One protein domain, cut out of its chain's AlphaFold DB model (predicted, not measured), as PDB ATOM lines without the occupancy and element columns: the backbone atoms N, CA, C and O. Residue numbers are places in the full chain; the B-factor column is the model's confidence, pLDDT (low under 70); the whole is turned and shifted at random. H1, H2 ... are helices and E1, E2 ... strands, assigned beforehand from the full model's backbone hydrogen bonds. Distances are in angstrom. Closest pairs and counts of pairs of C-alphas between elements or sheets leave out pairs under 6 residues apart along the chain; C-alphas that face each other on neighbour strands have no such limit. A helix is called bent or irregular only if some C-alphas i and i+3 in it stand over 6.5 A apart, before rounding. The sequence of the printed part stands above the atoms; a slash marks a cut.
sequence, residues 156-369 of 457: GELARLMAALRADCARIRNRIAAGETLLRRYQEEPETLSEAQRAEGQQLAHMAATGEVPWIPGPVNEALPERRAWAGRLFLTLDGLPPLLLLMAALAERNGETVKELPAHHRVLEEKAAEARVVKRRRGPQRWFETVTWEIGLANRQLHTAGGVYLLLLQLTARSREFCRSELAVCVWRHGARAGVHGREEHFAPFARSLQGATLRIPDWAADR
ATOM      1  N   GLY A 156      75.266 -59.574  14.934       92.75
ATOM      2  CA  GLY A 156      76.361 -59.975  14.051       92.75
ATOM      3  C   GLY A 156      76.814 -58.845  13.128       92.75
ATOM      4  O   GLY A 156      78.007 -58.543  13.056       92.75
ATOM      5  N   GLU A 157      75.870 -58.162  12.476       94.69
ATOM      6  CA  GLU A 157      76.148 -56.991  11.640       94.69
ATOM      7  C   GLU A 157      76.821 -55.878  12.440       94.69
ATOM      8  O   GLU A 157      77.830 -55.322  11.999       94.69
ATOM      9  N   LEU A 158      76.310 -55.573  13.639       95.44
ATOM     10  CA  LEU A 158      76.883 -54.523  14.473       95.44
ATOM     11  C   LEU A 158      78.287 -54.895  14.956       95.44
ATOM     12  O   LEU A 158      79.168 -54.037  14.958       95.44
ATOM     13  N   ALA A 159      78.522 -56.149  15.349       95.88
ATOM     14  CA  ALA A 159      79.851 -56.603  15.755       95.88
ATOM     15  C   ALA A 159      80.869 -56.455  14.612       95.88
ATOM     16  O   ALA A 159      81.940 -55.875  14.821       95.88
ATOM     17  N   ARG A 160      80.514 -56.887  13.391       96.19
ATOM     18  CA  ARG A 160      81.359 -56.725  12.195       96.19
ATOM     19  C   ARG A 160      81.595 -55.255  11.855       96.19
ATOM     20  O   ARG A 160      82.737 -54.874  11.601       96.19
ATOM     21  N   LEU A 161      80.551 -54.425  11.912       97.25
ATOM     22  CA  LEU A 161      80.658 -52.983  11.692       97.25
ATOM     23  C   LEU A 161      81.607 -52.342  12.713       97.25
ATOM     24  O   LEU A 161      82.545 -51.655  12.324       97.25
ATOM     25  N   MET A 162      81.429 -52.598  14.009       98.06
ATOM     26  CA  MET A 162      82.280 -52.023  15.057       98.06
ATOM     27  C   MET A 162      83.740 -52.483  14.953       98.06
ATOM     28  O   MET A 162      84.647 -51.686  15.191       98.06
ATOM     29  N   ALA A 163      83.986 -53.743  14.582       97.69
ATOM     30  CA  ALA A 163      85.335 -54.240  14.323       97.69
ATOM     31  C   ALA A 163      85.976 -53.534  13.115       97.69
ATOM     32  O   ALA A 163      87.112 -53.067  13.207       97.69
ATOM     33  N   ALA A 164      85.232 -53.389  12.013       98.12
ATOM     34  CA  ALA A 164      85.686 -52.683  10.818       98.12
ATOM     35  C   ALA A 164      86.003 -51.208  11.094       98.12
ATOM     36  O   ALA A 164      87.063 -50.728  10.700       98.12
ATOM     37  N   LEU A 165      85.125 -50.513  11.825       98.06
ATOM     38  CA  LEU A 165      85.323 -49.119  12.218       98.06
ATOM     39  C   LEU A 165      86.624 -48.935  13.004       98.06
ATOM     40  O   LEU A 165      87.416 -48.056  12.671       98.06
ATOM     41  N   ARG A 166      86.886 -49.784  14.007       98.25
ATOM     42  CA  ARG A 166      88.128 -49.716  14.792       98.25
ATOM     43  C   ARG A 166      89.362 -50.036  13.956       98.25
ATOM     44  O   ARG A 166      90.343 -49.308  14.049       98.25
ATOM     45  N   ALA A 167      89.310 -51.080  13.129       97.69
ATOM     46  CA  ALA A 167      90.428 -51.460  12.269       97.69
ATOM     47  C   ALA A 167      90.801 -50.337  11.285       97.69
ATOM     48  O   ALA A 167      91.977 -50.019  11.112       97.69
ATOM     49  N   ASP A 168      89.802 -49.698  10.676       97.56
ATOM     50  CA  ASP A 168      90.028 -48.615   9.720       97.56
ATOM     51  C   ASP A 168      90.501 -47.329  10.430       97.56
ATOM     52  O   ASP A 168      91.430 -46.681   9.948       97.56
ATOM     53  N   CYS A 169      89.965 -47.004  11.616       98.12
ATOM     54  CA  CYS A 169      90.475 -45.902  12.447       98.12
ATOM     55  C   CYS A 169      91.935 -46.130  12.871       98.12
ATOM     56  O   CYS A 169      92.747 -45.209  12.788       98.12
ATOM     57  N   ALA A 170      92.288 -47.352  13.281       97.88
ATOM     58  CA  ALA A 170      93.658 -47.713  13.635       97.88
ATOM     59  C   ALA A 170      94.605 -47.571  12.435       97.88
ATOM     60  O   ALA A 170      95.688 -47.014  12.581       97.88
ATOM     61  N   ARG A 171      94.183 -48.000  11.235       97.31
ATOM     62  CA  ARG A 171      94.967 -47.832  10.001       97.31
ATOM     63  C   ARG A 171      95.235 -46.361   9.694       97.31
ATOM     64  O   ARG A 171      96.366 -46.007   9.382       97.31
ATOM     65  N   ILE A 172      94.213 -45.508   9.802       97.88
ATOM     66  CA  ILE A 172      94.344 -44.061   9.573       97.88
ATOM     67  C   ILE A 172      95.306 -43.443  10.588       97.88
ATOM     68  O   ILE A 172      96.233 -42.739  10.190       97.88
ATOM     69  N   ARG A 173      95.117 -43.743  11.881       98.06
ATOM     70  CA  ARG A 173      95.995 -43.266  12.954       98.06
ATOM     71  C   ARG A 173      97.439 -43.680  12.708       98.06
ATOM     72  O   ARG A 173      98.316 -42.830  12.742       98.06
ATOM     73  N   ASN A 174      97.680 -44.964  12.457       98.12
ATOM     74  CA  ASN A 174      99.029 -45.493  12.285       98.12
ATOM     75  C   ASN A 174      99.708 -44.904  11.039       98.12
ATOM     76  O   ASN A 174     100.885 -44.574  11.099       98.12
ATOM     77  N   ARG A 175      98.965 -44.718   9.937       98.06
ATOM     78  CA  ARG A 175      99.488 -44.081   8.719       98.06
ATOM     79  C   ARG A 175      99.950 -42.648   8.980       98.06
ATOM     80  O   ARG A 175     101.055 -42.300   8.587       98.06
ATOM     81  N   ILE A 176      99.122 -41.841   9.648       98.31
ATOM     82  CA  ILE A 176      99.470 -40.447   9.961       98.31
ATOM     83  C   ILE A 176     100.607 -40.397  10.991       98.31
ATOM     84  O   ILE A 176     101.564 -39.658  10.811       98.31
ATOM     85  N   ALA A 177     100.569 -41.242  12.026       98.00
ATOM     86  CA  ALA A 177     101.634 -41.318  13.026       98.00
ATOM     87  C   ALA A 177     102.997 -41.711  12.422       98.00
ATOM     88  O   ALA A 177     104.026 -41.202  12.859       98.00
ATOM     89  N   ALA A 178     103.014 -42.588  11.412       98.31
ATOM     90  CA  ALA A 178     104.235 -42.933  10.687       98.31
ATOM     91  C   ALA A 178     104.808 -41.723   9.929       98.31
ATOM     92  O   ALA A 178     106.009 -41.475  10.013       98.31
ATOM     93  N   GLY A 179     103.956 -40.937   9.259       98.25
ATOM     94  CA  GLY A 179     104.371 -39.696   8.598       98.25
ATOM     95  C   GLY A 179     104.884 -38.642   9.582       98.25
ATOM     96  O   GLY A 179     105.946 -38.072   9.357       98.25
ATOM     97  N   GLU A 180     104.198 -38.443  10.710       98.19
ATOM     98  CA  GLU A 180     104.654 -37.543  11.784       98.19
ATOM     99  C   GLU A 180     106.000 -37.989  12.376       98.19
ATOM    100  O   GLU A 180     106.870 -37.168  12.656       98.19
ATOM    101  N   THR A 181     106.208 -39.301  12.525       98.31
ATOM    102  CA  THR A 181     107.480 -39.851  13.015       98.31
ATOM    103  C   THR A 181     108.618 -39.582  12.034       98.31
ATOM    104  O   THR A 181     109.695 -39.176  12.464       98.31
ATOM    105  N   LEU A 182     108.396 -39.790  10.731       98.56
ATOM    106  CA  LEU A 182     109.400 -39.501   9.705       98.56
ATOM    107  C   LEU A 182     109.706 -38.003   9.625       98.56
ATOM    108  O   LEU A 182     110.873 -37.631   9.570       98.56
ATOM    109  N   LEU A 183     108.677 -37.153   9.672       98.44
ATOM    110  CA  LEU A 183     108.833 -35.701   9.694       98.44
ATOM    111  C   LEU A 183     109.694 -35.245  10.877       98.44
ATOM    112  O   LEU A 183     110.656 -34.510  10.679       98.44
ATOM    113  N   ARG A 184     109.390 -35.722  12.089       98.19
ATOM    114  CA  ARG A 184     110.177 -35.395  13.282       98.19
ATOM    115  C   ARG A 184     111.632 -35.846  13.135       98.19
ATOM    116  O   ARG A 184     112.535 -35.050  13.350       98.19
ATOM    117  N   ARG A 185     111.869 -37.091  12.700       98.06
ATOM    118  CA  ARG A 185     113.235 -37.600  12.471       98.06
ATOM    119  C   ARG A 185     113.992 -36.789  11.421       98.06
ATOM    120  O   ARG A 185     115.181 -36.569  11.580       98.06
ATOM    121  N   TYR A 186     113.318 -36.330  10.368       98.38
ATOM    122  CA  TYR A 186     113.924 -35.455   9.364       98.38
ATOM    123  C   TYR A 186     114.316 -34.089   9.943       98.38
ATOM    124  O   TYR A 186     115.334 -33.533   9.550       98.38
ATOM    125  N   GLN A 187     113.533 -33.556  10.883       97.50
ATOM    126  CA  GLN A 187     113.803 -32.265  11.524       97.50
ATOM    127  C   GLN A 187     114.900 -32.342  12.595       97.50
ATOM    128  O   GLN A 187     115.664 -31.393  12.738       97.50
ATOM    129  N   GLU A 188     114.968 -33.442  13.344       97.62
ATOM    130  CA  GLU A 188     115.878 -33.599  14.486       97.62
ATOM    131  C   GLU A 188     117.188 -34.307  14.104       97.62
ATOM    132  O   GLU A 188     118.256 -33.941  14.586       97.62
ATOM    133  N   GLU A 189     117.124 -35.313  13.226       96.06
ATOM    134  CA  GLU A 189     118.222 -36.250  12.953       96.06
ATOM    135  C   GLU A 189     118.311 -36.646  11.455       96.06
ATOM    136  O   GLU A 189     118.305 -37.843  11.124       96.06
ATOM    137  N   PRO A 190     118.404 -35.684  10.510       94.81
ATOM    138  CA  PRO A 190     118.346 -35.957   9.064       94.81
ATOM    139  C   PRO A 190     119.480 -36.852   8.538       94.81
ATOM    140  O   PRO A 190     119.329 -37.493   7.491       94.81
ATOM    141  N   GLU A 191     120.603 -36.924   9.254       95.50
ATOM    142  CA  GLU A 191     121.751 -37.771   8.902       95.50
ATOM    143  C   GLU A 191     121.500 -39.262   9.174       95.50
ATOM    144  O   GLU A 191     122.122 -40.117   8.551       95.50
ATOM    145  N   THR A 192     120.542 -39.595  10.048       95.81
ATOM    146  CA  THR A 192     120.168 -40.993  10.353       95.81
ATOM    147  C   THR A 192     119.203 -41.596   9.330       95.81
ATOM    148  O   THR A 192     118.842 -42.774   9.417       95.81
ATOM    149  N   LEU A 193     118.717 -40.778   8.394       97.25
ATOM    150  CA  LEU A 193     117.757 -41.170   7.373       97.25
ATOM    151  C   LEU A 193     118.471 -41.623   6.102       97.25
ATOM    152  O   LEU A 193     119.461 -41.024   5.682       97.25
ATOM    153  N   SER A 194     117.916 -42.641   5.442       97.81
ATOM    154  CA  SER A 194     118.333 -42.971   4.078       97.81
ATOM    155  C   SER A 194     118.009 -41.822   3.116       97.81
ATOM    156  O   SER A 194     117.142 -40.992   3.393       97.81
ATOM    157  N   GLU A 195     118.649 -41.793   1.949       96.75
ATOM    158  CA  GLU A 195     118.399 -40.763   0.931       96.75
ATOM    159  C   GLU A 195     116.911 -40.666   0.547       96.75
ATOM    160  O   GLU A 195     116.332 -39.580   0.551       96.75
ATOM    161  N   ALA A 196     116.253 -41.811   0.331       96.44
ATOM    162  CA  ALA A 196     114.819 -41.864   0.042       96.44
ATOM    163  C   ALA A 196     113.963 -41.314   1.199       96.44
ATOM    164  O   ALA A 196     113.004 -40.577   0.973       96.44
ATOM    165  N   GLN A 197     114.319 -41.634   2.449       97.38
ATOM    166  CA  GLN A 197     113.632 -41.106   3.631       97.38
ATOM    167  C   GLN A 197     113.854 -39.605   3.807       97.38
ATOM    168  O   GLN A 197     112.950 -38.912   4.263       97.38
ATOM    169  N   ARG A 198     115.033 -39.097   3.443       97.50
ATOM    170  CA  ARG A 198     115.355 -37.671   3.495       97.50
ATOM    171  C   ARG A 198     114.562 -36.884   2.455       97.50
ATOM    172  O   ARG A 198     113.980 -35.863   2.806       97.50
ATOM    173  N   ALA A 199     114.471 -37.383   1.221       96.25
ATOM    174  CA  ALA A 199     113.643 -36.785   0.171       96.25
ATOM    175  C   ALA A 199     112.154 -36.781   0.561       96.25
ATOM    176  O   ALA A 199     111.468 -35.764   0.448       96.25
ATOM    177  N   GLU A 200     111.659 -37.899   1.101       97.00
ATOM    178  CA  GLU A 200     110.298 -37.970   1.632       97.00
ATOM    179  C   GLU A 200     110.093 -37.000   2.806       97.00
ATOM    180  O   GLU A 200     109.122 -36.244   2.813       97.00
ATOM    181  N   GLY A 201     111.012 -36.977   3.772       98.06
ATOM    182  CA  GLY A 201     110.983 -36.092   4.937       98.06
ATOM    183  C   GLY A 201     110.968 -34.611   4.558       98.06
ATOM    184  O   GLY A 201     110.174 -33.853   5.113       98.06
ATOM    185  N   GLN A 202     111.749 -34.215   3.550       97.94
ATOM    186  CA  GLN A 202     111.738 -32.863   2.988       97.94
ATOM    187  C   GLN A 202     110.357 -32.492   2.436       97.94
ATOM    188  O   GLN A 202     109.837 -31.412   2.724       97.94
ATOM    189  N   GLN A 203     109.724 -33.403   1.691       97.88
ATOM    190  CA  GLN A 203     108.380 -33.178   1.163       97.88
ATOM    191  C   GLN A 203     107.335 -33.074   2.283       97.88
ATOM    192  O   GLN A 203     106.457 -32.208   2.236       97.88
ATOM    193  N   LEU A 204     107.439 -33.921   3.312       98.50
ATOM    194  CA  LEU A 204     106.583 -33.855   4.497       98.50
ATOM    195  C   LEU A 204     106.780 -32.543   5.268       98.50
ATOM    196  O   LEU A 204     105.796 -31.961   5.723       98.50
ATOM    197  N   ALA A 205     108.014 -32.045   5.379       98.44
ATOM    198  CA  ALA A 205     108.316 -30.772   6.027       98.44
ATOM    199  C   ALA A 205     107.703 -29.592   5.265       98.44
ATOM    200  O   ALA A 205     107.083 -28.722   5.881       98.44
ATOM    201  N   HIS A 206     107.784 -29.605   3.932       97.88
ATOM    202  CA  HIS A 206     107.103 -28.618   3.096       97.88
ATOM    203  C   HIS A 206     105.586 -28.647   3.328       97.88
ATOM    204  O   HIS A 206     104.997 -27.628   3.683       97.88
ATOM    205  N   MET A 207     104.960 -29.825   3.222       98.06
ATOM    206  CA  MET A 207     103.523 -30.003   3.469       98.06
ATOM    207  C   MET A 207     103.109 -29.525   4.865       98.06
ATOM    208  O   MET A 207     102.065 -28.895   5.025       98.06
ATOM    209  N   ALA A 208     103.908 -29.831   5.887       97.94
ATOM    210  CA  ALA A 208     103.655 -29.434   7.264       97.94
ATOM    211  C   ALA A 208     103.679 -27.912   7.458       97.94
ATOM    212  O   ALA A 208     102.895 -27.411   8.261       97.94
ATOM    213  N   ALA A 209     104.546 -27.198   6.734       97.44
ATOM    214  CA  ALA A 209     104.683 -25.747   6.823       97.44
ATOM    215  C   ALA A 209     103.628 -24.996   5.991       97.44
ATOM    216  O   ALA A 209     103.086 -23.985   6.438       97.44
ATOM    217  N   THR A 210     103.325 -25.477   4.784       97.00
ATOM    218  CA  THR A 210     102.494 -24.745   3.811       97.00
ATOM    219  C   THR A 210     101.050 -25.248   3.748       97.00
ATOM    220  O   THR A 210     100.143 -24.504   3.370       97.00
ATOM    221  N   GLY A 211     100.815 -26.505   4.135       95.94
ATOM    222  CA  GLY A 211      99.557 -27.219   3.897       95.94
ATOM    223  C   GLY A 211      99.408 -27.688   2.449       95.94
ATOM    224  O   GLY A 211      98.371 -28.225   2.066       95.94
ATOM    225  N   GLU A 212     100.425 -27.494   1.614       95.94
ATOM    226  CA  GLU A 212     100.348 -27.825   0.198       95.94
ATOM    227  C   GLU A 212     100.799 -29.260  -0.041       95.94
ATOM    228  O   GLU A 212     101.939 -29.636   0.219       95.94
ATOM    229  N   VAL A 213      99.880 -30.077  -0.553       95.69
ATOM    230  CA  VAL A 213     100.189 -31.441  -0.988       95.69
ATOM    231  C   VAL A 213     100.781 -31.385  -2.397       95.69
ATOM    232  O   VAL A 213     100.130 -30.784  -3.269       95.69
ATOM    233  N   PRO A 214     101.941 -32.033  -2.642       93.12
ATOM    234  CA  PRO A 214     102.656 -31.950  -3.911       93.12
ATOM    235  C   PRO A 214     101.754 -32.233  -5.108       93.12
ATOM    236  O   PRO A 214     100.846 -33.075  -5.067       93.12
ATOM    237  N   TRP A 215     101.987 -31.475  -6.175       88.94
ATOM    238  CA  TRP A 215     101.309 -31.688  -7.439       88.94
ATOM    239  C   TRP A 215     101.989 -32.824  -8.194       88.94
ATOM    240  O   TRP A 215     103.204 -32.808  -8.376       88.94
ATOM    241  N   ILE A 216     101.196 -33.795  -8.638       89.38
ATOM    242  CA  ILE A 216     101.678 -34.905  -9.456       89.38
ATOM    243  C   ILE A 216     101.380 -34.549 -10.919       89.38
ATOM    244  O   ILE A 216     100.210 -34.303 -11.241       89.38
ATOM    245  N   PRO A 217     102.398 -34.454 -11.794       85.81
ATOM    246  CA  PRO A 217     102.196 -34.200 -13.215       85.81
ATOM    247  C   PRO A 217     101.310 -35.267 -13.869       85.81
ATOM    248  O   PRO A 217     101.344 -36.432 -13.485       85.81
ATOM    249  N   GLY A 218     100.549 -34.872 -14.891       85.88
ATOM    250  CA  GLY A 218      99.723 -35.782 -15.688       85.88
ATOM    251  C   GLY A 218      98.211 -35.600 -15.504       85.88
ATOM    252  O   GLY A 218      97.756 -34.652 -14.852       85.88
ATOM    253  N   PRO A 219      97.401 -36.476 -16.126       85.12
ATOM    254  CA  PRO A 219      95.948 -36.412 -16.049       85.12
ATOM    255  C   PRO A 219      95.450 -36.510 -14.603       85.12
ATOM    256  O   PRO A 219      95.852 -37.390 -13.844       85.12
ATOM    257  N   VAL A 220      94.493 -35.651 -14.230       82.44
ATOM    258  CA  VAL A 220      93.981 -35.554 -12.847       82.44
ATOM    259  C   VAL A 220      93.551 -36.910 -12.281       82.44
ATOM    260  O   VAL A 220      93.781 -37.177 -11.109       82.44
ATOM    261  N   ASN A 221      92.927 -37.774 -13.085       84.38
ATOM    262  CA  ASN A 221      92.440 -39.070 -12.606       84.38
ATOM    263  C   ASN A 221      93.577 -40.051 -12.258       84.38
ATOM    264  O   ASN A 221      93.388 -40.877 -11.370       84.38
ATOM    265  N   GLU A 222      94.733 -39.932 -12.911       86.69
ATOM    266  CA  GLU A 222      95.918 -40.774 -12.689       86.69
ATOM    267  C   GLU A 222      96.771 -40.241 -11.531       86.69
ATOM    268  O   GLU A 222      97.218 -41.007 -10.685       86.69
ATOM    269  N   ALA A 223      96.898 -38.916 -11.428       87.69
ATOM    270  CA  ALA A 223      97.607 -38.223 -10.349       87.69
ATOM    271  C   ALA A 223      96.883 -38.292  -8.987       87.69
ATOM    272  O   ALA A 223      97.487 -38.157  -7.918       87.69
ATOM    273  N   LEU A 224      95.556 -38.458  -8.996       88.56
ATOM    274  CA  LEU A 224      94.718 -38.335  -7.801       88.56
ATOM    275  C   LEU A 224      95.005 -39.375  -6.701       88.56
ATOM    276  O   LEU A 224      95.052 -38.971  -5.533       88.56
ATOM    277  N   PRO A 225      95.162 -40.681  -6.993       91.38
ATOM    278  CA  PRO A 225      95.486 -41.677  -5.974       91.38
ATOM    279  C   PRO A 225      96.806 -41.374  -5.265       91.38
ATOM    280  O   PRO A 225      96.851 -41.397  -4.034       91.38
ATOM    281  N   GLU A 226      97.845 -41.014  -6.019       92.81
ATOM    282  CA  GLU A 226      99.159 -40.683  -5.469       92.81
ATOM    283  C   GLU A 226      99.108 -39.405  -4.629       92.81
ATOM    284  O   GLU A 226      99.562 -39.380  -3.484       92.81
ATOM    285  N   ARG A 227      98.444 -38.357  -5.125       93.75
ATOM    286  CA  ARG A 227      98.279 -37.117  -4.361       93.75
ATOM    287  C   ARG A 227      97.501 -37.335  -3.060       93.75
ATOM    288  O   ARG A 227      97.827 -36.755  -2.025       93.75
ATOM    289  N   ARG A 228      96.483 -38.202  -3.073       94.12
ATOM    290  CA  ARG A 228      95.774 -38.623  -1.851       94.12
ATOM    291  C   ARG A 228      96.664 -39.435  -0.916       94.12
ATOM    292  O   ARG A 228      96.502 -39.309   0.298       94.12
ATOM    293  N   ALA A 229      97.561 -40.261  -1.452       94.94
ATOM    294  CA  ALA A 229      98.522 -41.015  -0.657       94.94
ATOM    295  C   ALA A 229      99.477 -40.066   0.075       94.94
ATOM    296  O   ALA A 229      99.607 -40.190   1.294       94.94
ATOM    297  N   TRP A 230     100.022 -39.059  -0.621       96.81
ATOM    298  CA  TRP A 230     100.808 -37.982  -0.013       96.81
ATOM    299  C   TRP A 230     100.025 -37.259   1.079       96.81
ATOM    300  O   TRP A 230     100.453 -37.262   2.231       96.81
ATOM    301  N   ALA A 231      98.837 -36.731   0.766       97.44
ATOM    302  CA  ALA A 231      97.988 -36.059   1.753       97.44
ATOM    303  C   ALA A 231      97.747 -36.930   2.999       97.44
ATOM    304  O   ALA A 231      97.835 -36.455   4.129       97.44
ATOM    305  N   GLY A 232      97.491 -38.225   2.795       97.44
ATOM    306  CA  GLY A 232      97.216 -39.192   3.852       97.44
ATOM    307  C   GLY A 232      98.385 -39.497   4.793       97.44
ATOM    308  O   GLY A 232      98.138 -40.163   5.804       97.44
ATOM    309  N   ARG A 233      99.611 -39.039   4.490       98.00
ATOM    310  CA  ARG A 233     100.791 -39.173   5.363       98.00
ATOM    311  C   ARG A 233     100.764 -38.211   6.551       98.00
ATOM    312  O   ARG A 233     101.206 -38.602   7.620       98.00
ATOM    313  N   LEU A 234     100.207 -37.005   6.399       98.06
ATOM    314  CA  LEU A 234     100.135 -36.002   7.482       98.06
ATOM    315  C   LEU A 234      98.721 -35.506   7.790       98.06
ATOM    316  O   LEU A 234      98.481 -34.936   8.852       98.06
ATOM    317  N   PHE A 235      97.767 -35.698   6.881       98.38
ATOM    318  CA  PHE A 235      96.434 -35.121   7.005       98.38
ATOM    319  C   PHE A 235      95.350 -36.193   6.997       98.38
ATOM    320  O   PHE A 235      95.374 -37.151   6.216       98.38
ATOM    321  N   LEU A 236      94.321 -35.991   7.822       98.19
ATOM    322  CA  LEU A 236      93.067 -36.706   7.637       98.19
ATOM    323  C   LEU A 236      92.431 -36.264   6.313       98.19
ATOM    324  O   LEU A 236      92.111 -35.090   6.127       98.19
ATOM    325  N   THR A 237      92.223 -37.210   5.401       96.69
ATOM    326  CA  THR A 237      91.553 -36.959   4.122       96.69
ATOM    327  C   THR A 237      90.040 -37.121   4.254       96.69
ATOM    328  O   THR A 237      89.550 -37.855   5.118       96.69
ATOM    329  N   LEU A 238      89.282 -36.478   3.361       94.19
ATOM    330  CA  LEU A 238      87.822 -36.609   3.328       94.19
ATOM    331  C   LEU A 238      87.352 -38.073   3.192       94.19
ATOM    332  O   LEU A 238      86.378 -38.459   3.837       94.19
ATOM    333  N   ASP A 239      88.073 -38.897   2.427       92.06
ATOM    334  CA  ASP A 239      87.767 -40.326   2.242       92.06
ATOM    335  C   ASP A 239      88.045 -41.161   3.508       92.06
ATOM    336  O   ASP A 239      87.413 -42.193   3.725       92.06
ATOM    337  N   GLY A 240      88.957 -40.712   4.378       94.62
ATOM    338  CA  GLY A 240      89.249 -41.352   5.667       94.62
ATOM    339  C   GLY A 240      88.279 -40.968   6.790       94.62
ATOM    340  O   GLY A 240      88.295 -41.568   7.863       94.62
ATOM    341  N   LEU A 241      87.421 -39.975   6.571       96.12
ATOM    342  CA  LEU A 241      86.527 -39.438   7.593       96.12
ATOM    343  C   LEU A 241      85.368 -40.374   8.024       96.12
ATOM    344  O   LEU A 241      85.044 -40.381   9.217       96.12
ATOM    345  N   PRO A 242      84.723 -41.163   7.132       96.62
ATOM    346  CA  PRO A 242      83.581 -42.006   7.491       96.62
ATOM    347  C   PRO A 242      83.776 -42.919   8.716       96.62
ATOM    348  O   PRO A 242      82.938 -42.830   9.621       96.62
ATOM    349  N   PRO A 243      84.837 -43.753   8.818       97.50
ATOM    350  CA  PRO A 243      84.987 -44.658   9.956       97.50
ATOM    351  C   PRO A 243      85.143 -43.923  11.294       97.50
ATOM    352  O   PRO A 243      84.571 -44.361  12.291       97.50
ATOM    353  N   LEU A 244      85.829 -42.775  11.321       98.12
ATOM    354  CA  LEU A 244      86.005 -41.971  12.538       98.12
ATOM    355  C   LEU A 244      84.673 -41.399  13.036       98.12
ATOM    356  O   LEU A 244      84.343 -41.525  14.214       98.12
ATOM    357  N   LEU A 245      83.871 -40.809  12.139       98.12
ATOM    358  CA  LEU A 245      82.581 -40.227  12.524       98.12
ATOM    359  C   LEU A 245      81.566 -41.297  12.934       98.12
ATOM    360  O   LEU A 245      80.799 -41.085  13.874       98.12
ATOM    361  N   LEU A 246      81.541 -42.438  12.242       98.19
ATOM    362  CA  LEU A 246      80.664 -43.553  12.594       98.19
ATOM    363  C   LEU A 246      81.060 -44.157  13.947       98.19
ATOM    364  O   LEU A 246      80.188 -44.355  14.790       98.19
ATOM    365  N   LEU A 247      82.356 -44.376  14.197       98.44
ATOM    366  CA  LEU A 247      82.828 -44.875  15.489       98.44
ATOM    367  C   LEU A 247      82.488 -43.900  16.621       98.44
ATOM    368  O   LEU A 247      81.955 -44.318  17.647       98.44
ATOM    369  N   MET A 248      82.717 -42.601  16.411       98.00
ATOM    370  CA  MET A 248      82.366 -41.573  17.389       98.00
ATOM    371  C   MET A 248      80.855 -41.532  17.657       98.00
ATOM    372  O   MET A 248      80.434 -41.472  18.810       98.00
ATOM    373  N   ALA A 249      80.017 -41.628  16.619       96.88
ATOM    374  CA  ALA A 249      78.563 -41.685  16.780       96.88
ATOM    375  C   ALA A 249      78.107 -42.915  17.571       96.88
ATOM    376  O   ALA A 249      77.217 -42.792  18.414       96.88
ATOM    377  N   ALA A 250      78.729 -44.073  17.326       97.00
ATOM    378  CA  ALA A 250      78.443 -45.298  18.062       97.00
ATOM    379  C   ALA A 250      78.797 -45.155  19.544       97.00
ATOM    380  O   ALA A 250      77.942 -45.353  20.402       97.00
ATOM    381  N   LEU A 251      80.047 -44.792  19.847       96.56
ATOM    382  CA  LEU A 251      80.570 -44.780  21.215       96.56
ATOM    383  C   LEU A 251      79.982 -43.651  22.063       96.56
ATOM    384  O   LEU A 251      79.742 -43.846  23.250       96.56
ATOM    385  N   ALA A 252      79.727 -42.485  21.469       94.50
ATOM    386  CA  ALA A 252      79.104 -41.365  22.171       94.50
ATOM    387  C   ALA A 252      77.572 -41.482  22.250       94.50
ATOM    388  O   ALA A 252      76.934 -40.651  22.903       94.50
ATOM    389  N   GLU A 253      76.980 -42.462  21.554       92.06
ATOM    390  CA  GLU A 253      75.531 -42.633  21.392       92.06
ATOM    391  C   GLU A 253      74.844 -41.347  20.887       92.06
ATOM    392  O   GLU A 253      73.777 -40.935  21.355       92.06
ATOM    393  N   ARG A 254      75.481 -40.656  19.931       90.75
ATOM    394  CA  ARG A 254      75.002 -39.372  19.397       90.75
ATOM    395  C   ARG A 254      74.574 -39.478  17.939       90.75
ATOM    396  O   ARG A 254      75.037 -40.313  17.170       90.75
ATOM    397  N   ASN A 255      73.677 -38.572  17.544       90.56
ATOM    398  CA  ASN A 255      73.296 -38.416  16.142       90.56
ATOM    399  C   ASN A 255      74.520 -38.040  15.301       90.56
ATOM    400  O   ASN A 255      75.333 -37.224  15.736       90.56
ATOM    401  N   GLY A 256      74.563 -38.506  14.049       91.94
ATOM    402  CA  GLY A 256      75.597 -38.088  13.099       91.94
ATOM    403  C   GLY A 256      75.680 -36.568  12.923       91.94
ATOM    404  O   GLY A 256      76.768 -36.038  12.768       91.94
ATOM    405  N   GLU A 257      74.557 -35.846  13.021       90.69
ATOM    406  CA  GLU A 257      74.548 -34.373  13.004       90.69
ATOM    407  C   GLU A 257      75.367 -33.767  14.152       90.69
ATOM    408  O   GLU A 257      76.167 -32.873  13.914       90.69
ATOM    409  N   THR A 258      75.218 -34.287  15.375       92.06
ATOM    410  CA  THR A 258      75.984 -33.823  16.542       92.06
ATOM    411  C   THR A 258      77.469 -34.135  16.379       92.06
ATOM    412  O   THR A 258      78.302 -33.295  16.687       92.06
ATOM    413  N   VAL A 259      77.806 -35.317  15.851       95.12
ATOM    414  CA  VAL A 259      79.207 -35.721  15.638       95.12
ATOM    415  C   VAL A 259      79.896 -34.876  14.562       95.12
ATOM    416  O   VAL A 259      81.072 -34.549  14.677       95.12
ATOM    417  N   LYS A 260      79.160 -34.470  13.525       95.00
ATOM    418  CA  LYS A 260      79.656 -33.563  12.481       95.00
ATOM    419  C   LYS A 260      79.970 -32.153  12.995       95.00
ATOM    420  O   LYS A 260      80.755 -31.454  12.367       95.00
ATOM    421  N   GLU A 261      79.358 -31.740  14.105       92.88
ATOM    422  CA  GLU A 261      79.483 -30.400  14.702       92.88
ATOM    423  C   GLU A 261      80.236 -30.427  16.038       92.88
ATOM    424  O   GLU A 261      80.056 -29.534  16.864       92.88
ATOM    425  N   LEU A 262      81.057 -31.453  16.282       95.62
ATOM    426  CA  LEU A 262      81.878 -31.495  17.489       95.62
ATOM    427  C   LEU A 262      82.834 -30.294  17.523       95.62
ATOM    428  O   LEU A 262      83.494 -30.034  16.510       95.62
ATOM    429  N   PRO A 263      82.927 -29.574  18.654       95.62
ATOM    430  CA  PRO A 263      83.886 -28.487  18.804       95.62
ATOM    431  C   PRO A 263      85.306 -29.046  18.938       95.62
ATOM    432  O   PRO A 263      85.488 -30.182  19.358       95.62
ATOM    433  N   ALA A 264      86.311 -28.242  18.606       96.62
ATOM    434  CA  ALA A 264      87.705 -28.500  18.952       96.62
ATOM    435  C   ALA A 264      88.005 -28.102  20.406       96.62
ATOM    436  O   ALA A 264      88.833 -28.724  21.075       96.62
ATOM    437  N   HIS A 265      87.300 -27.083  20.907       95.00
ATOM    438  CA  HIS A 265      87.402 -26.638  22.289       95.00
ATOM    439  C   HIS A 265      86.807 -27.677  23.249       95.00
ATOM    440  O   HIS A 265      85.644 -28.070  23.129       95.00
ATOM    441  N   HIS A 266      87.602 -28.082  24.233       96.69
ATOM    442  CA  HIS A 266      87.229 -29.030  25.274       96.69
ATOM    443  C   HIS A 266      88.051 -28.790  26.536       96.69
ATOM    444  O   HIS A 266      89.036 -28.055  26.521       96.69
ATOM    445  N   ARG A 267      87.646 -29.444  27.620       97.12
ATOM    446  CA  ARG A 267      88.414 -29.540  28.858       97.12
ATOM    447  C   ARG A 267      88.747 -31.001  29.108       97.12
ATOM    448  O   ARG A 267      87.887 -31.861  28.938       97.12
ATOM    449  N   VAL A 268      89.979 -31.281  29.508       96.19
ATOM    450  CA  VAL A 268      90.359 -32.604  30.010       96.19
ATOM    451  C   VAL A 268      90.250 -32.571  31.530       96.19
ATOM    452  O   VAL A 268      90.787 -31.673  32.174       96.19
ATOM    453  N   LEU A 269      89.505 -33.518  32.094       94.50
ATOM    454  CA  LEU A 269      89.267 -33.658  33.526       94.50
ATOM    455  C   LEU A 269      90.109 -34.827  34.042       94.50
ATOM    456  O   LEU A 269      89.861 -35.974  33.662       94.50
ATOM    457  N   GLU A 270      91.109 -34.517  34.873       91.38
ATOM    458  CA  GLU A 270      92.005 -35.492  35.523       91.38
ATOM    459  C   GLU A 270      92.616 -36.529  34.565       91.38
ATOM    460  O   GLU A 270      92.778 -37.688  34.934       91.38
ATOM    461  N   GLU A 271      92.852 -36.163  33.300       90.25
ATOM    462  CA  GLU A 271      93.311 -37.071  32.226       90.25
ATOM    463  C   GLU A 271      92.398 -38.288  31.951       90.25
ATOM    464  O   GLU A 271      92.679 -39.112  31.082       90.25
ATOM    465  N   LYS A 272      91.257 -38.389  32.637       93.06
ATOM    466  CA  LYS A 272      90.329 -39.526  32.577       93.06
ATOM    467  C   LYS A 272      89.124 -39.255  31.697       93.06
ATOM    468  O   LYS A 272      88.544 -40.196  31.152       93.06
ATOM    469  N   ALA A 273      88.725 -37.993  31.555       95.12
ATOM    470  CA  ALA A 273      87.558 -37.623  30.770       95.12
ATOM    471  C   ALA A 273      87.777 -36.361  29.932       95.12
ATOM    472  O   ALA A 273      88.486 -35.443  30.329       95.12
ATOM    473  N   ALA A 274      87.121 -36.308  28.777       96.56
ATOM    474  CA  ALA A 274      87.026 -35.125  27.936       96.56
ATOM    475  C   ALA A 274      85.617 -34.535  28.054       96.56
ATOM    476  O   ALA A 274      84.623 -35.213  27.785       96.56
ATOM    477  N   GLU A 275      85.539 -33.270  28.446       97.44
ATOM    478  CA  GLU A 275      84.315 -32.486  28.516       97.44
ATOM    479  C   GLU A 275      84.235 -31.521  27.328       97.44
ATOM    480  O   GLU A 275      85.155 -30.743  27.076       97.44
ATOM    481  N   ALA A 276      83.121 -31.544  26.598       95.69
ATOM    482  CA  ALA A 276      82.885 -30.669  25.455       95.69
ATOM    483  C   ALA A 276      81.444 -30.143  25.436       95.69
ATOM    484  O   ALA A 276      80.506 -30.810  25.874       95.69
ATOM    485  N   ARG A 277      81.243 -28.948  24.875       93.12
ATOM    486  CA  ARG A 277      79.910 -28.364  24.664       93.12
ATOM    487  C   ARG A 277      79.428 -28.676  23.249       93.12
ATOM    488  O   ARG A 277      79.909 -28.093  22.286       93.12
ATOM    489  N   VAL A 278      78.461 -29.578  23.114       91.19
ATOM    490  CA  VAL A 278      77.967 -30.052  21.811       91.19
ATOM    491  C   VAL A 278      76.622 -29.443  21.432       91.19
ATOM    492  O   VAL A 278      75.805 -29.103  22.289       91.19
ATOM    493  N   VAL A 279      76.357 -29.365  20.127       85.44
ATOM    494  CA  VAL A 279      75.078 -28.889  19.580       85.44
ATOM    495  C   VAL A 279      74.028 -30.011  19.575       85.44
ATOM    496  O   VAL A 279      74.230 -31.103  19.029       85.44
ATOM    497  N   LYS A 280      72.850 -29.724  20.138       80.81
ATOM    498  CA  LYS A 280      71.673 -30.602  20.175       80.81
ATOM    499  C   LYS A 280      70.423 -29.899  19.650       80.81
ATOM    500  O   LYS A 280      69.625 -29.327  20.382       80.81
ATOM    501  N   ARG A 281      70.175 -30.085  18.355       71.44
ATOM    502  CA  ARG A 281      69.145 -29.386  17.560       71.44
ATOM    503  C   ARG A 281      67.671 -29.670  17.923       71.44
ATOM    504  O   ARG A 281      66.786 -29.089  17.307       71.44
ATOM    505  N   ARG A 282      67.361 -30.591  18.848       68.69
ATOM    506  CA  ARG A 282      65.983 -31.111  19.062       68.69
ATOM    507  C   ARG A 282      65.373 -30.874  20.451       68.69
ATOM    508  O   ARG A 282      64.318 -31.435  20.720       68.69
ATOM    509  N   ARG A 283      65.983 -30.098  21.354       59.72
ATOM    510  CA  ARG A 283      65.466 -29.948  22.737       59.72
ATOM    511  C   ARG A 283      64.552 -28.735  22.981       59.72
ATOM    512  O   ARG A 283      64.367 -28.338  24.126       59.72
ATOM    513  N   GLY A 284      63.913 -28.220  21.934       56.62
ATOM    514  CA  GLY A 284      62.991 -27.086  22.039       56.62
ATOM    515  C   GLY A 284      63.713 -25.738  22.176       56.62
ATOM    516  O   GLY A 284      64.942 -25.685  22.055       56.62
ATOM    517  N   PRO A 285      62.960 -24.644  22.385       51.16
ATOM    518  CA  PRO A 285      63.525 -23.307  22.546       51.16
ATOM    519  C   PRO A 285      64.554 -23.301  23.688       51.16
ATOM    520  O   PRO A 285      64.310 -23.877  24.743       51.16
ATOM    521  N   GLN A 286      65.714 -22.680  23.464       56.69
ATOM    522  CA  GLN A 286      66.794 -22.470  24.447       56.69
ATOM    523  C   GLN A 286      67.633 -23.681  24.908       56.69
ATOM    524  O   GLN A 286      68.619 -23.488  25.613       56.69
ATOM    525  N   ARG A 287      67.358 -24.922  24.480       59.03
ATOM    526  CA  ARG A 287      68.177 -26.106  24.855       59.03
ATOM    527  C   ARG A 287      69.042 -26.626  23.706       59.03
ATOM    528  O   ARG A 287      69.067 -27.818  23.409       59.03
ATOM    529  N   TRP A 288      69.725 -25.707  23.033       74.31
ATOM    530  CA  TRP A 288      70.501 -25.991  21.825       74.31
ATOM    531  C   TRP A 288      71.888 -26.573  22.073       74.31
ATOM    532  O   TRP A 288      72.447 -27.202  21.177       74.31
ATOM    533  N   PHE A 289      72.416 -26.412  23.283       83.06
ATOM    534  CA  PHE A 289      73.720 -26.928  23.674       83.06
ATOM    535  C   PHE A 289      73.583 -27.897  24.840       83.06
ATOM    536  O   PHE A 289      72.674 -27.786  25.661       83.06
ATOM    537  N   GLU A 290      74.497 -28.853  24.898       88.81
ATOM    538  CA  GLU A 290      74.628 -29.804  25.992       88.81
ATOM    539  C   GLU A 290      76.116 -29.948  26.308       88.81
ATOM    540  O   GLU A 290      76.915 -30.152  25.395       88.81
ATOM    541  N   THR A 291      76.490 -29.842  27.579       92.25
ATOM    542  CA  THR A 291      77.823 -30.259  28.024       92.25
ATOM    543  C   THR A 291      77.823 -31.774  28.151       92.25
ATOM    544  O   THR A 291      76.923 -32.352  28.763       92.25
ATOM    545  N   VAL A 292      78.795 -32.419  27.521       94.00
ATOM    546  CA  VAL A 292      78.970 -33.868  27.544       94.00
ATOM    547  C   VAL A 292      80.353 -34.195  28.060       94.00
ATOM    548  O   VAL A 292      81.323 -33.548  27.676       94.00
ATOM    549  N   THR A 293      80.420 -35.226  28.890       96.69
ATOM    550  CA  THR A 293      81.661 -35.734  29.464       96.69
ATOM    551  C   THR A 293      81.826 -37.171  29.006       96.69
ATOM    552  O   THR A 293      80.923 -37.994  29.181       96.69
ATOM    553  N   TRP A 294      82.955 -37.467  28.376       97.12
ATOM    554  CA  TRP A 294      83.269 -38.791  27.863       97.12
ATOM    555  C   TRP A 294      84.547 -39.318  28.485       97.12
ATOM    556  O   TRP A 294      85.566 -38.637  28.477       97.12
ATOM    557  N   GLU A 295      84.508 -40.562  28.949       96.69
ATOM    558  CA  GLU A 295      85.702 -41.278  29.389       96.69
ATOM    559  C   GLU A 295      86.724 -41.377  28.242       96.69
ATOM    560  O   GLU A 295      86.364 -41.705  27.106       96.69
ATOM    561  N   ILE A 296      87.992 -41.090  28.538       94.81
ATOM    562  CA  ILE A 296      89.123 -41.227  27.612       94.81
ATOM    563  C   ILE A 296      89.590 -42.686  27.574       94.81
ATOM    564  O   ILE A 296      89.840 -43.222  26.495       94.81
ATOM    565  N   GLY A 297      89.599 -43.364  28.723       90.50
ATOM    566  CA  GLY A 297      90.093 -44.733  28.869       90.50
ATOM    567  C   GLY A 297      91.615 -44.837  28.717       90.50
ATOM    568  O   GLY A 297      92.305 -43.865  28.430       90.50
ATOM    569  N   LEU A 298      92.147 -46.047  28.903       90.44
ATOM    570  CA  LEU A 298      93.577 -46.327  28.726       90.44
ATOM    571  C   LEU A 298      94.017 -46.150  27.262       90.44
ATOM    572  O   LEU A 298      93.229 -46.366  26.337       90.44
ATOM    573  N   ALA A 299      95.303 -45.861  27.035       85.56
ATOM    574  CA  ALA A 299      95.861 -45.631  25.698       85.56
ATOM    575  C   ALA A 299      95.617 -46.801  24.719       85.56
ATOM    576  O   ALA A 299      95.240 -46.591  23.563       85.56
ATOM    577  N   ASN A 300      95.730 -48.049  25.185       88.62
ATOM    578  CA  ASN A 300      95.440 -49.249  24.383       88.62
ATOM    579  C   ASN A 300      93.942 -49.434  24.062       88.62
ATOM    580  O   ASN A 300      93.585 -50.236  23.201       88.62
ATOM    581  N   ARG A 301      93.057 -48.675  24.719       90.81
ATOM    582  CA  ARG A 301      91.599 -48.689  24.542       90.81
ATOM    583  C   ARG A 301      91.050 -47.396  23.938       90.81
ATOM    584  O   ARG A 301      89.832 -47.244  23.887       90.81
ATOM    585  N   GLN A 302      91.902 -46.528  23.391       94.12
ATOM    586  CA  GLN A 302      91.512 -45.251  22.772       94.12
ATOM    587  C   GLN A 302      90.352 -45.379  21.757       94.12
ATOM    588  O   GLN A 302      89.511 -44.496  21.663       94.12
ATOM    589  N   LEU A 303      90.260 -46.494  21.016       97.38
ATOM    590  CA  LEU A 303      89.192 -46.757  20.028       97.38
ATOM    591  C   LEU A 303      87.935 -47.445  20.607       97.38
ATOM    592  O   LEU A 303      87.058 -47.904  19.868       97.38
ATOM    593  N   HIS A 304      87.858 -47.588  21.929       97.06
ATOM    594  CA  HIS A 304      86.758 -48.244  22.640       97.06
ATOM    595  C   HIS A 304      85.934 -47.281  23.493       97.06
ATOM    596  O   HIS A 304      84.866 -47.674  23.960       97.06
ATOM    597  N   THR A 305      86.395 -46.047  23.663       97.12
ATOM    598  CA  THR A 305      85.752 -45.009  24.466       97.12
ATOM    599  C   THR A 305      85.446 -43.787  23.599       97.12
ATOM    600  O   THR A 305      86.110 -43.524  22.594       97.12
ATOM    601  N   ALA A 306      84.409 -43.032  23.960       97.19
ATOM    602  CA  ALA A 306      84.043 -41.832  23.211       97.19
ATOM    603  C   ALA A 306      85.092 -40.717  23.366       97.19
ATOM    604  O   ALA A 306      85.407 -40.049  22.385       97.19
ATOM    605  N   GLY A 307      85.672 -40.548  24.560       97.69
ATOM    606  CA  GLY A 307      86.700 -39.540  24.820       97.69
ATOM    607  C   GLY A 307      88.000 -39.863  24.091       97.69
ATOM    608  O   GLY A 307      88.588 -38.976  23.481       97.69
ATOM    609  N   GLY A 308      88.398 -41.140  24.049       97.75
ATOM    610  CA  GLY A 308      89.584 -41.580  23.315       97.75
ATOM    611  C   GLY A 308      89.472 -41.315  21.812       97.75
ATOM    612  O   GLY A 308      90.389 -40.753  21.213       97.75
ATOM    613  N   VAL A 309      88.325 -41.639  21.201       98.19
ATOM    614  CA  VAL A 309      88.077 -41.364  19.773       98.19
ATOM    615  C   VAL A 309      87.935 -39.867  19.498       98.19
ATOM    616  O   VAL A 309      88.416 -39.396  18.469       98.19
ATOM    617  N   TYR A 310      87.315 -39.109  20.404       98.38
ATOM    618  CA  TYR A 310      87.216 -37.655  20.294       98.38
ATOM    619  C   TYR A 310      88.598 -36.988  20.289       98.38
ATOM    620  O   TYR A 310      88.900 -36.219  19.378       98.38
ATOM    621  N   LEU A 311      89.467 -37.330  21.244       97.94
ATOM    622  CA  LEU A 311      90.828 -36.794  21.302       97.94
ATOM    623  C   LEU A 311      91.677 -37.259  20.116       97.94
ATOM    624  O   LEU A 311      92.416 -36.459  19.548       97.94
ATOM    625  N   LEU A 312      91.520 -38.513  19.677       97.94
ATOM    626  CA  LEU A 312      92.160 -38.989  18.451       97.94
ATOM    627  C   LEU A 312      91.723 -38.158  17.241       97.94
ATOM    628  O   LEU A 312      92.558 -37.765  16.436       97.94
ATOM    629  N   LEU A 313      90.428 -37.862  17.103       98.19
ATOM    630  CA  LEU A 313      89.939 -37.016  16.017       98.19
ATOM    631  C   LEU A 313      90.601 -35.631  16.060       98.19
ATOM    632  O   LEU A 313      91.049 -35.160  15.022       98.19
ATOM    633  N   LEU A 314      90.729 -35.012  17.239       98.19
ATOM    634  CA  LEU A 314      91.444 -33.740  17.385       98.19
ATOM    635  C   LEU A 314      92.927 -33.850  17.029       98.19
ATOM    636  O   LEU A 314      93.475 -32.940  16.411       98.19
ATOM    637  N   GLN A 315      93.583 -34.947  17.382       97.50
ATOM    638  CA  GLN A 315      94.971 -35.172  17.001       97.50
ATOM    639  C   GLN A 315      95.106 -35.263  15.473       97.50
ATOM    640  O   GLN A 315      95.878 -34.522  14.871       97.50
ATOM    641  N   LEU A 316      94.300 -36.110  14.826       98.44
ATOM    642  CA  LEU A 316      94.378 -36.362  13.381       98.44
ATOM    643  C   LEU A 316      93.994 -35.150  12.521       98.44
ATOM    644  O   LEU A 316      94.382 -35.073  11.356       98.44
ATOM    645  N   THR A 317      93.209 -34.219  13.062       98.19
ATOM    646  CA  THR A 317      92.785 -33.014  12.338       98.19
ATOM    647  C   THR A 317      93.606 -31.775  12.680       98.19
ATOM    648  O   THR A 317      93.365 -30.735  12.071       98.19
ATOM    649  N   ALA A 318      94.573 -31.856  13.607       97.06
ATOM    650  CA  ALA A 318      95.292 -30.700  14.151       97.06
ATOM    651  C   ALA A 318      95.866 -29.772  13.072       97.06
ATOM    652  O   ALA A 318      95.468 -28.610  13.006       97.06
ATOM    653  N   ARG A 319      96.681 -30.306  12.154       96.44
ATOM    654  CA  ARG A 319      97.268 -29.525  11.049       96.44
ATOM    655  C   ARG A 319      96.207 -28.909  10.138       96.44
ATOM    656  O   ARG A 319      96.235 -27.725   9.832       96.44
ATOM    657  N   SER A 320      95.198 -29.691   9.748       97.88
ATOM    658  CA  SER A 320      94.115 -29.171   8.900       97.88
ATOM    659  C   SER A 320      93.312 -28.065   9.593       97.88
ATOM    660  O   SER A 320      92.874 -27.124   8.929       97.88
ATOM    661  N   ARG A 321      93.119 -28.143  10.919       97.06
ATOM    662  CA  ARG A 321      92.473 -27.075  11.697       97.06
ATOM    663  C   ARG A 321      93.310 -25.805  11.705       97.06
ATOM    664  O   ARG A 321      92.740 -24.735  11.540       97.06
ATOM    665  N   GLU A 322      94.623 -25.916  11.861       96.00
ATOM    666  CA  GLU A 322      95.538 -24.772  11.820       96.00
ATOM    667  C   GLU A 322      95.469 -24.042  10.470       96.00
ATOM    668  O   GLU A 322      95.350 -22.813  10.409       96.00
ATOM    669  N   PHE A 323      95.417 -24.798   9.371       96.69
ATOM    670  CA  PHE A 323      95.293 -24.214   8.041       96.69
ATOM    671  C   PHE A 323      93.948 -23.522   7.810       96.69
ATOM    672  O   PHE A 323      93.946 -22.381   7.347       96.69
ATOM    673  N   CYS A 324      92.826 -24.157   8.163       95.25
ATOM    674  CA  CYS A 324      91.491 -23.611   7.885       95.25
ATOM    675  C   CYS A 324      90.882 -22.751   9.009       95.25
ATOM    676  O   CYS A 324      89.802 -22.192   8.818       95.25
ATOM    677  N   ARG A 325      91.551 -22.650  10.167       94.38
ATOM    678  CA  ARG A 325      91.168 -21.846  11.347       94.38
ATOM    679  C   ARG A 325      89.732 -22.078  11.826       94.38
ATOM    680  O   ARG A 325      89.024 -21.152  12.208       94.38
ATOM    681  N   SER A 326      89.284 -23.327  11.775       93.25
ATOM    682  CA  SER A 326      87.937 -23.709  12.197       93.25
ATOM    683  C   SER A 326      87.909 -24.170  13.652       93.25
ATOM    684  O   SER A 326      88.776 -24.917  14.102       93.25
ATOM    685  N   GLU A 327      86.838 -23.803  14.354       92.75
ATOM    686  CA  GLU A 327      86.555 -24.249  15.723       92.75
ATOM    687  C   GLU A 327      85.963 -25.664  15.798       92.75
ATOM    688  O   GLU A 327      85.755 -26.187  16.888       92.75
ATOM    689  N   LEU A 328      85.665 -26.304  14.662       95.50
ATOM    690  CA  LEU A 328      85.182 -27.687  14.631       95.50
ATOM    691  C   LEU A 328      86.331 -28.694  14.738       95.50
ATOM    692  O   LEU A 328      87.361 -28.559  14.076       95.50
ATOM    693  N   ALA A 329      86.097 -29.781  15.476       96.81
ATOM    694  CA  ALA A 329      86.997 -30.931  15.562       96.81
ATOM    695  C   ALA A 329      87.253 -31.570  14.193       96.81
ATOM    696  O   ALA A 329      88.328 -32.110  13.940       96.81
ATOM    697  N   VAL A 330      86.263 -31.520  13.298       97.38
ATOM    698  CA  VAL A 330      86.345 -32.118  11.968       97.38
ATOM    699  C   VAL A 330      86.880 -31.096  10.973       97.38
ATOM    700  O   VAL A 330      86.116 -30.303  10.423       97.38
ATOM    701  N   CYS A 331      88.182 -31.162  10.711       97.81
ATOM    702  CA  CYS A 331      88.841 -30.457   9.615       97.81
ATOM    703  C   CYS A 331      89.709 -31.444   8.844       97.81
ATOM    704  O   CYS A 331      90.451 -32.216   9.445       97.81
ATOM    705  N   VAL A 332      89.579 -31.452   7.524       97.56
ATOM    706  CA  VAL A 332      90.203 -32.460   6.663       97.56
ATOM    707  C   VAL A 332      90.818 -31.807   5.444       97.56
ATOM    708  O   VAL A 332      90.436 -30.701   5.057       97.56
ATOM    709  N   TRP A 333      91.720 -32.536   4.806       97.50
ATOM    710  CA  TRP A 333      92.166 -32.232   3.460       97.50
ATOM    711  C   TRP A 333      91.201 -32.837   2.424       97.50
ATOM    712  O   TRP A 333      90.755 -33.987   2.553       97.50
ATOM    713  N   ARG A 334      90.879 -32.075   1.375       93.69
ATOM    714  CA  ARG A 334      90.209 -32.555   0.153       93.69
ATOM    715  C   ARG A 334      91.095 -32.311  -1.056       93.69
ATOM    716  O   ARG A 334      91.800 -31.320  -1.114       93.69
ATOM    717  N   HIS A 335      90.932 -33.133  -2.082       89.56
ATOM    718  CA  HIS A 335      91.437 -32.765  -3.393       89.56
ATOM    719  C   HIS A 335      90.511 -31.727  -4.036       89.56
ATOM    720  O   HIS A 335      89.332 -32.010  -4.273       89.56
ATOM    721  N   GLY A 336      91.040 -30.535  -4.290       83.94
ATOM    722  CA  GLY A 336      90.278 -29.384  -4.759       83.94
ATOM    723  C   GLY A 336      90.323 -29.118  -6.266       83.94
ATOM    724  O   GLY A 336      89.580 -28.253  -6.723       83.94
ATOM    725  N   ALA A 337      91.113 -29.859  -7.055       77.88
ATOM    726  CA  ALA A 337      91.433 -29.453  -8.433       77.88
ATOM    727  C   ALA A 337      90.206 -29.283  -9.344       77.88
ATOM    728  O   ALA A 337      90.126 -28.319 -10.096       77.88
ATOM    729  N   ARG A 338      89.192 -30.153  -9.234       76.62
ATOM    730  CA  ARG A 338      87.946 -30.018 -10.024       76.62
ATOM    731  C   ARG A 338      87.117 -28.779  -9.667       76.62
ATOM    732  O   ARG A 338      86.229 -28.410 -10.424       76.62
ATOM    733  N   ALA A 339      87.364 -28.184  -8.505       80.06
ATOM    734  CA  ALA A 339      86.703 -26.975  -8.030       80.06
ATOM    735  C   ALA A 339      87.614 -25.737  -8.117       80.06
ATOM    736  O   ALA A 339      87.243 -24.700  -7.575       80.06
ATOM    737  N   GLY A 340      88.794 -25.846  -8.745       84.38
ATOM    738  CA  GLY A 340      89.791 -24.770  -8.789       84.38
ATOM    739  C   GLY A 340      90.362 -24.406  -7.415       84.38
ATOM    740  O   GLY A 340      90.803 -23.282  -7.214       84.38
ATOM    741  N   VAL A 341      90.305 -25.330  -6.451       89.12
ATOM    742  CA  VAL A 341      90.805 -25.126  -5.087       89.12
ATOM    743  C   VAL A 341      92.169 -25.796  -4.958       89.12
ATOM    744  O   VAL A 341      92.294 -26.991  -5.232       89.12
ATOM    745  N   HIS A 342      93.172 -25.044  -4.507       88.44
ATOM    746  CA  HIS A 342      94.561 -25.496  -4.424       88.44
ATOM    747  C   HIS A 342      95.239 -25.024  -3.131       88.44
ATOM    748  O   HIS A 342      94.728 -24.158  -2.418       88.44
ATOM    749  N   GLY A 343      96.389 -25.630  -2.833       90.31
ATOM    750  CA  GLY A 343      97.224 -25.296  -1.684       90.31
ATOM    751  C   GLY A 343      96.464 -25.339  -0.358       90.31
ATOM    752  O   GLY A 343      95.674 -26.251  -0.102       90.31
ATOM    753  N   ARG A 344      96.659 -24.319   0.481       93.38
ATOM    754  CA  ARG A 344      96.057 -24.233   1.822       93.38
ATOM    755  C   ARG A 344      94.524 -24.340   1.833       93.38
ATOM    756  O   ARG A 344      93.959 -24.848   2.802       93.38
ATOM    757  N   GLU A 345      93.836 -23.903   0.777       93.38
ATOM    758  CA  GLU A 345      92.363 -23.930   0.694       93.38
ATOM    759  C   GLU A 345      91.770 -25.342   0.519       93.38
ATOM    760  O   GLU A 345      90.551 -25.557   0.610       93.38
ATOM    761  N   GLU A 346      92.628 -26.335   0.284       95.69
ATOM    762  CA  GLU A 346      92.260 -27.745   0.322       95.69
ATOM    763  C   GLU A 346      91.997 -28.252   1.744       95.69
ATOM    764  O   GLU A 346      91.301 -29.257   1.919       95.69
ATOM    765  N   HIS A 347      92.475 -27.538   2.764       97.38
ATOM    766  CA  HIS A 347      92.100 -27.780   4.148       97.38
ATOM    767  C   HIS A 347      90.808 -27.044   4.476       97.38
ATOM    768  O   HIS A 347      90.693 -25.829   4.319       97.38
ATOM    769  N   PHE A 348      89.811 -27.774   4.966       96.00
ATOM    770  CA  PHE A 348      88.526 -27.174   5.292       96.00
ATOM    771  C   PHE A 348      87.765 -27.955   6.359       96.00
ATOM    772  O   PHE A 348      87.959 -29.155   6.566       96.00
ATOM    773  N   ALA A 349      86.834 -27.259   7.004       96.50
ATOM    774  CA  ALA A 349      85.847 -27.845   7.893       96.50
ATOM    775  C   ALA A 349      84.579 -28.208   7.098       96.50
ATOM    776  O   ALA A 349      83.762 -27.319   6.813       96.50
ATOM    777  N   PRO A 350      84.361 -29.488   6.734       94.81
ATOM    778  CA  PRO A 350      83.286 -29.893   5.825       94.81
ATOM    779  C   PRO A 350      81.889 -29.549   6.329       94.81
ATOM    780  O   PRO A 350      80.962 -29.420   5.531       94.81
ATOM    781  N   PHE A 351      81.736 -29.377   7.643       93.94
ATOM    782  CA  PHE A 351      80.445 -29.140   8.272       93.94
ATOM    783  C   PHE A 351      80.263 -27.732   8.839       93.94
ATOM    784  O   PHE A 351      79.185 -27.429   9.345       93.94
ATOM    785  N   ALA A 352      81.245 -26.834   8.700       91.12
ATOM    786  CA  ALA A 352      81.137 -25.471   9.229       91.12
ATOM    787  C   ALA A 352      79.970 -24.703   8.588       91.12
ATOM    788  O   ALA A 352      79.099 -24.176   9.280       91.12
ATOM    789  N   ARG A 353      79.875 -24.725   7.252       86.94
ATOM    790  CA  ARG A 353      78.813 -24.020   6.508       86.94
ATOM    791  C   ARG A 353      77.493 -24.791   6.442       86.94
ATOM    792  O   ARG A 353      76.430 -24.184   6.339       86.94
ATOM    793  N   SER A 354      77.542 -26.123   6.461       86.81
ATOM    794  CA  SER A 354      76.363 -26.986   6.331       86.81
ATOM    795  C   SER A 354      76.663 -28.406   6.800       86.81
ATOM    796  O   SER A 354      77.700 -28.958   6.461       86.81
ATOM    797  N   LEU A 355      75.706 -29.066   7.457       87.19
ATOM    798  CA  LEU A 355      75.787 -30.500   7.787       87.19
ATOM    799  C   LEU A 355      75.861 -31.425   6.554       87.19
ATOM    800  O   LEU A 355      76.183 -32.615   6.678       87.19
ATOM    801  N   GLN A 356      75.530 -30.882   5.382       85.88
ATOM    802  CA  GLN A 356      75.633 -31.510   4.066       85.88
ATOM    803  C   GLN A 356      76.799 -30.937   3.240       85.88
ATOM    804  O   GLN A 356      76.866 -31.184   2.044       85.88
ATOM    805  N   GLY A 357      77.698 -30.154   3.850       79.75
ATOM    806  CA  GLY A 357      78.796 -29.476   3.150       79.75
ATOM    807  C   GLY A 357      79.851 -30.416   2.559       79.75
ATOM    808  O   GLY A 357      80.631 -29.992   1.711       79.75
ATOM    809  N   ALA A 358      79.832 -31.696   2.940       86.12
ATOM    810  CA  ALA A 358      80.538 -32.757   2.239       86.12
ATOM    811  C   ALA A 358      79.687 -34.030   2.156       86.12
ATOM    812  O   ALA A 358      79.020 -34.424   3.123       86.12
ATOM    813  N   THR A 359      79.761 -34.693   1.004       86.81
ATOM    814  CA  THR A 359      79.193 -36.026   0.802       86.81
ATOM    815  C   THR A 359      80.138 -37.054   1.405       86.81
ATOM    816  O   THR A 359      81.214 -37.312   0.875       86.81
ATOM    817  N   LEU A 360      79.732 -37.649   2.525       90.38
ATOM    818  CA  LEU A 360      80.433 -38.796   3.092       90.38
ATOM    819  C   LEU A 360      80.078 -40.030   2.262       90.38
ATOM    820  O   LEU A 360      78.928 -40.473   2.287       90.38
ATOM    821  N   ARG A 361      81.060 -40.592   1.557       90.44
ATOM    822  CA  ARG A 361      80.924 -41.812   0.749       90.44
ATOM    823  C   ARG A 361      80.877 -43.065   1.639       90.44
ATOM    824  O   ARG A 361      81.710 -43.951   1.533       90.44
ATOM    825  N   ILE A 362      79.935 -43.099   2.588       93.38
ATOM    826  CA  ILE A 362      79.769 -44.203   3.551       93.38
ATOM    827  C   ILE A 362      79.468 -45.539   2.848       93.38
ATOM    828  O   ILE A 362      80.078 -46.529   3.250       93.38
ATOM    829  N   PRO A 363      78.571 -45.605   1.838       89.62
ATOM    830  CA  PRO A 363      78.329 -46.853   1.113       89.62
ATOM    831  C   PRO A 363      79.603 -47.381   0.450       89.62
ATOM    832  O   PRO A 363      79.957 -48.535   0.660       89.62
ATOM    833  N   ASP A 364      80.330 -46.505  -0.242       89.75
ATOM    834  CA  ASP A 364      81.567 -46.855  -0.944       89.75
ATOM    835  C   ASP A 364      82.656 -47.287   0.048       89.75
ATOM    836  O   ASP A 364      83.285 -48.316  -0.136       89.75
ATOM    837  N   TRP A 365      82.805 -46.601   1.190       93.94
ATOM    838  CA  TRP A 365      83.704 -47.056   2.261       93.94
ATOM    839  C   TRP A 365      83.364 -48.475   2.753       93.94
ATOM    840  O   TRP A 365      84.262 -49.285   2.986       93.94
ATOM    841  N   ALA A 366      82.078 -48.783   2.938       93.12
ATOM    842  CA  ALA A 366      81.650 -50.090   3.425       93.12
ATOM    843  C   ALA A 366      81.855 -51.205   2.381       93.12
ATOM    844  O   ALA A 366      82.154 -52.338   2.771       93.12
ATOM    845  N   ALA A 367      81.700 -50.882   1.093       90.44
ATOM    846  CA  ALA A 367      81.818 -51.809  -0.029       90.44
ATOM    847  C   ALA A 367      83.272 -52.016  -0.488       90.44
ATOM    848  O   ALA A 367      83.695 -53.155  -0.639       90.44
ATOM    849  N   ASP A 368      84.048 -50.941  -0.628       88.88
ATOM    850  CA  ASP A 368      85.369 -50.943  -1.279       88.88
ATOM    851  C   ASP A 368      86.522 -51.247  -0.307       88.88
ATOM    852  O   ASP A 368      87.696 -51.295  -0.683       88.88
ATOM    853  N   ARG A 369      86.224 -51.425   0.983       91.31
ATOM    854  CA  ARG A 369      87.240 -51.806   1.971       91.31
ATOM    855  C   ARG A 369      87.790 -53.217   1.679       91.31
ATOM    856  O   ARG A 369      87.037 -54.068   1.211       91.31
TER     857      ARG A 369
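What this domain is: This is residues 156 to 369 of the 457 residues of an uncharacterized protein of Streptomyces noursei (UniProt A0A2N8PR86). A long helix, H1, runs like a beam through the domain; H2 and H3 are set about perpendicular to its later part and H4 crosses its earlier part at a steep tilt. The kinked helix H6 lies in the middle, beside H4, and its first residues pack on one face of a small three-stranded sheet at the opposite end of the domain from H2; winding links follow H6, with the short helices H7 and H8. The printed part has 214 residues, with eight named helices and three named strands in the order H1 H2 H3 H4 H5 E1 E2 E3 H6 H7 H8; the sheet, E1 - E2 - E3, is antiparallel throughout and the class is mostly helix. The whole is compact, with a radius of gyration of the C-alphas of 18.0 A and spans of 57 by 39 by 38 A.

How they stand to each other: H1, residues 156 to 188, is a hub touching four other helices, and so is H4, residues 238 to 251. With its residues 179 to 187 alone H1 touches H2, residues 195 to 210, about perpendicular at 80 degrees; the closest C-alphas are those of Leu 183 and Gly 201, 5.2 A apart. H1 touches H3, residues 220 to 234, about perpendicular at 78 degrees, with the C-alphas of Gly 179 and Arg 233 closest at 4.9 A. H1 touches H4 at a steep tilt of 55 degrees, opposite ways, with the C-alphas of Leu 165 and Pro 243 closest at 5.0 A. H4 also touches H5, residues 256 to 260, closest at the C-alphas of Ala 249 and Gly 256, 5.9 A; H5 only grazes the sheet with its residues 257 to 260. E1, residues 267 to 269, E2, residues 273 to 279, and E3, residues 289 to 295, form a meander, each strand the antiparallel neighbour of the one before. E1 and E2 are a hairpin, with N 269 and O 273 at 2.8 A; E2 and E3 are another, with N 276 and O 292 at 2.9 A. H6, residues 306 to 324, is on the sheet at a height over the sheet of 13.5 A, making two layers, a helix on one face of a sheet. H6 touches H4 at a shallow tilt of 30 degrees, opposite ways, with the C-alphas of Leu 251 and Ala 306 closest at 5.0 A. H7, residues 343 to 346, touches H6, closest at the C-alphas of Phe 323 and Arg 344, 6.3 A. H8, residues 362 to 368, only just touches H4, with 3 pairs of C-alphas within 8 A, closest at Pro 242 and Ile 362, 5.9 A. Every O i to N i+4 pair is within hydrogen-bond range in H1, H2, H5 and H8, against 8 of 11 in H3, 7 of 10 in H4 and 13 of 15 in H6; H7 is too short for such a pair.

Where its parts are: H1 begins at C-alpha 156, (76.361, -59.975, 14.051), and is 47.5 A long. H2 measures 22.8 A, H3 21.2 A and H4 21.0 A. E2 is 18.9 A long and E3 19.5 A. H6 begins at C-alpha 306, (84.043, -41.832, 23.211), measures 24.9 A and has a kink of 54 degrees near residue 318. H6 is irregular, with C-alphas 316 and 319 7.8 A apart; H3 and H4 are only just irregular, at 6.8 A between C-alphas 222 and 225 and 6.9 A between C-alphas 239 and 242. H8 ends at C-alpha 368, (85.369, -50.943, -1.279).

The domain as a whole: The C-alphas farthest apart, those of Glu 191 and Pro 285, are 61.5 A apart. The printed part has no cut. The links H6 to H7, 18 residues, and H7 to H8, 15 residues, are long; residues 332 to 333 pair antiparallel with residues 347 to 348. The mean pLDDT of the printed part is 93.0, and residues 282 to 287 are under 70.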